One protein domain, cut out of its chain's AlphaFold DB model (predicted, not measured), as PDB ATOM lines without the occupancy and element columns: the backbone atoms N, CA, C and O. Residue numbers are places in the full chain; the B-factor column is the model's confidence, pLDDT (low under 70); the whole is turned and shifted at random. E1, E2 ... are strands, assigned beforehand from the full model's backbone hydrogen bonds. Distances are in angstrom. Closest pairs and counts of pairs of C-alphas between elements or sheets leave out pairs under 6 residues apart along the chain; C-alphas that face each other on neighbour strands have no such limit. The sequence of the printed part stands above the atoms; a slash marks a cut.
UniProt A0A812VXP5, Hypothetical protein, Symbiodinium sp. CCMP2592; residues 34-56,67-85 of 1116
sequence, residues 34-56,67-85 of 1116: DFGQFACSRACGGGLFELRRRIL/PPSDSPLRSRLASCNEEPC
ATOM      1  N   ASP A  34      18.207  -3.374 -44.236       58.81
ATOM      2  CA  ASP A  34      17.054  -3.943 -44.973       58.81
ATOM      3  C   ASP A  34      15.948  -2.933 -45.333       58.81
ATOM      4  O   ASP A  34      14.949  -3.281 -45.975       58.81
ATOM      5  N   PHE A  35      16.119  -1.657 -44.975       60.81
ATOM      6  CA  PHE A  35      15.301  -0.589 -45.545       60.81
ATOM      7  C   PHE A  35      15.775  -0.338 -46.979       60.81
ATOM      8  O   PHE A  35      16.759   0.359 -47.211       60.81
ATOM      9  N   GLY A  36      15.081  -0.946 -47.946       62.91
ATOM     10  CA  GLY A  36      15.340  -0.711 -49.368       62.91
ATOM     11  C   GLY A  36      15.301   0.783 -49.705       62.91
ATOM     12  O   GLY A  36      14.594   1.542 -49.050       62.91
ATOM     13  N   GLN A  37      16.063   1.200 -50.719       64.75
ATOM     14  CA  GLN A  37      16.210   2.609 -51.096       64.75
ATOM     15  C   GLN A  37      14.862   3.233 -51.494       64.75
ATOM     16  O   GLN A  37      14.412   3.105 -52.632       64.75
ATOM     17  N   PHE A  38      14.223   3.915 -50.546       82.38
ATOM     18  CA  PHE A  38      13.095   4.800 -50.799       82.38
ATOM     19  C   PHE A  38      13.632   6.156 -51.263       82.38
ATOM     20  O   PHE A  38      14.620   6.653 -50.718       82.38
ATOM     21  N   ALA A  39      12.985   6.766 -52.255       89.56
ATOM     22  CA  ALA A  39      13.283   8.145 -52.616       89.56
ATOM     23  C   ALA A  39      12.858   9.078 -51.470       89.56
ATOM     24  O   ALA A  39      11.757   8.946 -50.935       89.56
ATOM     25  N   CYS A  40      13.734  10.014 -51.109       93.12
ATOM     26  CA  CYS A  40      13.391  11.121 -50.222       93.12
ATOM     27  C   CYS A  40      12.418  12.074 -50.937       93.12
ATOM     28  O   CYS A  40      12.532  12.258 -52.149       93.12
ATOM     29  N   SER A  41      11.483  12.700 -50.213       91.19
ATOM     30  CA  SER A  41      10.517  13.636 -50.814       91.19
ATOM     31  C   SER A  41      11.152  14.924 -51.355       91.19
ATOM     32  O   SER A  41      10.501  15.638 -52.113       91.19
ATOM     33  N   ARG A  42      12.400  15.219 -50.969       88.31
ATOM     34  CA  ARG A  42      13.231  16.321 -51.476       88.31
ATOM     35  C   ARG A  42      14.638  15.827 -51.795       88.31
ATOM     36  O   ARG A  42      15.111  14.862 -51.196       88.31
ATOM     37  N   ALA A  43      15.330  16.501 -52.710       86.56
ATOM     38  CA  ALA A  43      16.735  16.210 -53.011       86.56
ATOM     39  C   ALA A  43      17.704  16.725 -51.923       86.56
ATOM     40  O   ALA A  43      18.792  16.179 -51.771       86.56
ATOM     41  N   CYS A  44      17.290  17.749 -51.177       89.94
ATOM     42  CA  CYS A  44      18.041  18.501 -50.171       89.94
ATOM     43  C   CYS A  44      17.044  19.233 -49.246       89.94
ATOM     44  O   CYS A  44      15.831  19.107 -49.439       89.94
ATOM     45  N   GLY A  45      17.525  19.999 -48.264       88.69
ATOM     46  CA  GLY A  45      16.693  20.922 -47.479       88.69
ATOM     47  C   GLY A  45      15.688  20.248 -46.538       88.69
ATOM     48  O   GLY A  45      14.683  20.856 -46.188       88.69
ATOM     49  N   GLY A  46      15.929  18.993 -46.143       91.44
ATOM     50  CA  GLY A  46      15.051  18.239 -45.245       91.44
ATOM     51  C   GLY A  46      13.796  17.703 -45.938       91.44
ATOM     52  O   GLY A  46      12.702  18.248 -45.809       91.44
ATOM     53  N   GLY A  47      13.935  16.584 -46.647       92.88
ATOM     54  CA  GLY A  47      12.795  15.789 -47.102       92.88
ATOM     55  C   GLY A  47      12.367  14.731 -46.078       92.88
ATOM     56  O   GLY A  47      13.009  14.521 -45.049       92.88
ATOM     57  N   LEU A  48      11.286  14.016 -46.393       94.25
ATOM     58  CA  LEU A  48      10.801  12.859 -45.638       94.25
ATOM     59  C   LEU A  48      10.828  11.594 -46.505       94.25
ATOM     60  O   LEU A  48      10.555  11.644 -47.705       94.25
ATOM     61  N   PHE A  49      11.106  10.442 -45.895       94.50
ATOM     62  CA  PHE A  49      10.989   9.125 -46.531       94.50
ATOM     63  C   PHE A  49      10.259   8.123 -45.634       94.50
ATOM     64  O   PHE A  49      10.302   8.208 -44.407       94.50
ATOM     65  N   GLU A  50       9.560   7.168 -46.252       93.62
ATOM     66  CA  GLU A  50       8.703   6.217 -45.543       93.62
ATOM     67  C   GLU A  50       9.440   4.899 -45.232       93.62
ATOM     68  O   GLU A  50       9.533   3.989 -46.057       93.62
ATOM     69  N   LEU A  51       9.936   4.765 -44.003       92.62
ATOM     70  CA  LEU A  51      10.552   3.539 -43.495       92.62
ATOM     71  C   LEU A  51       9.487   2.460 -43.238       92.62
ATOM     72  O   LEU A  51       8.885   2.419 -42.161       92.62
ATOM     73  N   ARG A  52       9.283   1.545 -44.198       92.69
ATOM     74  CA  ARG A  52       8.404   0.368 -44.032       92.69
ATOM     75  C   ARG A  52       9.141  -0.868 -43.502       92.69
ATOM     76  O   ARG A  52      10.022  -1.413 -44.167       92.69
ATOM     77  N   ARG A  53       8.700  -1.388 -42.352       91.44
ATOM     78  CA  ARG A  53       9.083  -2.703 -41.803       91.44
ATOM     79  C   ARG A  53       8.448  -3.836 -42.621       91.44
ATOM     80  O   ARG A  53       7.220  -3.919 -42.739       91.44
ATOM     81  N   ARG A  54       9.265  -4.752 -43.145       92.50
ATOM     82  CA  ARG A  54       8.814  -5.987 -43.819       92.50
ATOM     83  C   ARG A  54       8.639  -7.121 -42.801       92.50
ATOM     84  O   ARG A  54       9.380  -7.183 -41.827       92.50
ATOM     85  N   ILE A  55       7.674  -8.013 -43.031       93.56
ATOM     86  CA  ILE A  55       7.604  -9.296 -42.313       93.56
ATOM     87  C   ILE A  55       8.662 -10.213 -42.935       93.56
ATOM     88  O   ILE A  55       8.671 -10.385 -44.152       93.56
ATOM     89  N   LEU A  56       9.549 -10.770 -42.108       93.50
ATOM     90  CA  LEU A  56      10.574 -11.737 -42.534       93.50
ATOM     91  C   LEU A  56      10.147 -13.194 -42.285       93.50
ATOM     92  O   LEU A  56      10.615 -14.098 -42.970       93.50
ATOM     93  N   PRO A  67       1.377  -6.819 -37.427       95.81
ATOM     94  CA  PRO A  67       0.394  -5.944 -38.063       95.81
ATOM     95  C   PRO A  67       0.433  -6.040 -39.601       95.81
ATOM     96  O   PRO A  67       1.515  -6.263 -40.161       95.81
ATOM     97  N   PRO A  68      -0.697  -5.843 -40.309       93.81
ATOM     98  CA  PRO A  68      -0.746  -5.929 -41.772       93.81
ATOM     99  C   PRO A  68       0.222  -4.942 -42.442       93.81
ATOM    100  O   PRO A  68       0.664  -3.974 -41.820       93.81
ATOM    101  N   SER A  69       0.574  -5.185 -43.710       89.81
ATOM    102  CA  SER A  69       1.585  -4.407 -44.460       89.81
ATOM    103  C   SER A  69       1.356  -2.900 -44.442       89.81
ATOM    104  O   SER A  69       2.321  -2.139 -44.445       89.81
ATOM    105  N   ASP A  70       0.087  -2.513 -44.379       89.81
ATOM    106  CA  ASP A  70      -0.391  -1.147 -44.552       89.81
ATOM    107  C   ASP A  70      -0.733  -0.498 -43.192       89.81
ATOM    108  O   ASP A  70      -1.322   0.577 -43.126       89.81
ATOM    109  N   SER A  71      -0.379  -1.162 -42.081       94.75
ATOM    110  CA  SER A  71      -0.555  -0.636 -40.727       94.75
ATOM    111  C   SER A  71       0.449   0.489 -40.431       94.75
ATOM    112  O   SER A  71       1.652   0.276 -40.616       94.75
ATOM    113  N   PRO A  72       0.021   1.625 -39.843       92.88
ATOM    114  CA  PRO A  72       0.931   2.695 -39.417       92.88
ATOM    115  C   PRO A  72       1.925   2.258 -38.324       92.88
ATOM    116  O   PRO A  72       2.918   2.929 -38.085       92.88
ATOM    117  N   LEU A  73       1.732   1.095 -37.686       94.06
ATOM    118  CA  LEU A  73       2.721   0.505 -36.767       94.06
ATOM    119  C   LEU A  73       3.961  -0.065 -37.494       94.06
ATOM    120  O   LEU A  73       4.962  -0.433 -36.862       94.06
ATOM    121  N   ARG A  74       3.895  -0.176 -38.827       93.75
ATOM    122  CA  ARG A  74       4.962  -0.695 -39.692       93.75
ATOM    123  C   ARG A  74       5.550   0.340 -40.642       93.75
ATOM    124  O   ARG A  74       6.627   0.068 -41.168       93.75
ATOM    125  N   SER A  75       4.919   1.495 -40.824       94.00
ATOM    126  CA  SER A  75       5.450   2.634 -41.574       94.00
ATOM    127  C   SER A  75       5.736   3.811 -40.643       94.00
ATOM    128  O   SER A  75       4.861   4.254 -39.908       94.00
ATOM    129  N   ARG A  76       6.953   4.361 -40.687       93.62
ATOM    130  CA  ARG A  76       7.234   5.680 -40.095       93.62
ATOM    131  C   ARG A  76       7.844   6.606 -41.133       93.62
ATOM    132  O   ARG A  76       8.672   6.168 -41.928       93.62
ATOM    133  N   LEU A  77       7.469   7.878 -41.094       94.94
ATOM    134  CA  LEU A  77       8.231   8.915 -41.779       94.94
ATOM    135  C   LEU A  77       9.518   9.171 -40.985       94.94
ATOM    136  O   LEU A  77       9.508   9.157 -39.753       94.94
ATOM    137  N   ALA A  78      10.621   9.372 -41.693       95.00
ATOM    138  CA  ALA A  78      11.886   9.844 -41.146       95.00
ATOM    139  C   ALA A  78      12.429  10.963 -42.036       95.00
ATOM    140  O   ALA A  78      12.111  11.008 -43.226       95.00
ATOM    141  N   SER A  79      13.230  11.854 -41.462       95.44
ATOM    142  CA  SER A  79      13.927  12.905 -42.197       95.44
ATOM    143  C   SER A  79      15.072  12.338 -43.039       95.44
ATOM    144  O   SER A  79      15.720  11.350 -42.681       95.44
ATOM    145  N   CYS A  80      15.289  12.940 -44.201       95.38
ATOM    146  CA  CYS A  80      16.344  12.600 -45.145       95.38
ATOM    147  C   CYS A  80      16.817  13.858 -45.869       95.38
ATOM    148  O   CYS A  80      16.079  14.836 -45.972       95.38
ATOM    149  N   ASN A  81      18.043  13.819 -46.394       93.56
ATOM    150  CA  ASN A  81      18.643  14.931 -47.132       93.56
ATOM    151  C   ASN A  81      18.569  16.255 -46.338       93.56
ATOM    152  O   ASN A  81      18.169  17.289 -46.862       93.56
ATOM    153  N   GLU A  82      18.927  16.188 -45.049       94.75
ATOM    154  CA  GLU A  82      18.986  17.320 -44.106       94.75
ATOM    155  C   GLU A  82      20.123  18.309 -44.424       94.75
ATOM    156  O   GLU A  82      20.198  19.383 -43.832       94.75
ATOM    157  N   GLU A  83      21.005  17.967 -45.368       92.56
ATOM    158  CA  GLU A  83      21.946  18.914 -45.964       92.56
ATOM    159  C   GLU A  83      21.151  20.049 -46.643       92.56
ATOM    160  O   GLU A  83      20.227  19.761 -47.414       92.56
ATOM    161  N   PRO A  84      21.458  21.330 -46.361       89.81
ATOM    162  CA  PRO A  84      20.706  22.453 -46.911       89.81
ATOM    163  C   PRO A  84      20.776  22.438 -48.438       89.81
ATOM    164  O   PRO A  84      21.800  22.062 -49.015       89.81
ATOM    165  N   CYS A  85      19.698  22.856 -49.104       85.88
ATOM    166  CA  CYS A  85      19.752  22.998 -50.551       85.88
ATOM    167  C   CYS A  85      20.817  24.035 -50.945       85.88
ATOM    168  O   CYS A  85      20.907  25.090 -50.308       85.88
TER     169      CYS A  85
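AT A GLANCE: This is residues 34 to 56 and 67 to 85 of the 1116 residues of the protein "Hypothetical protein" of Symbiodinium sp. CCMP2592 (UniProt A0A812VXP5). There is little regular structure here: a ribbon of two antiparallel strands, E1 and E2, side by side, makes the middle of a thin rod. Residues 34 to 46, with no named element, run toward the beginning of E1, where the printed part folds back. The 42 residues printed hold E1, then E2, and no named helix; the class is all strand, with 12 residues in named elements. The whole is loose, radius of gyration of the C-alphas 11.9 A, spanning 37 by 18 by 10 A.

HOW THE PARTS SIT: E1, residues 47 to 52, and E2, residues 75 to 80, are antiparallel neighbours at 147 degrees between directions. C-alphas 52 and 75 face each other at 4.5 A. N 47 and O 80, 2.8 A, and N 76 and O 51, 3.1 A, are within hydrogen-bond range.

IN THESE COORDINATES: E1 begins at C-alpha 47 (12.795, 15.789, -47.102) and measures 16.3 A. E2 measures 15.2 A and ends at C-alpha 80 (16.344, 12.600, -45.145).

THE WHOLE: The C-alphas of Pro 67 and Cys 85, the two farthest apart, are 37.0 A apart. Residues 57 to 66, in the link across the cut from E1 to E2, are not printed; C-alphas 56 and 67 are 12.5 A apart. Residues 34 to 37 have pLDDT under 70.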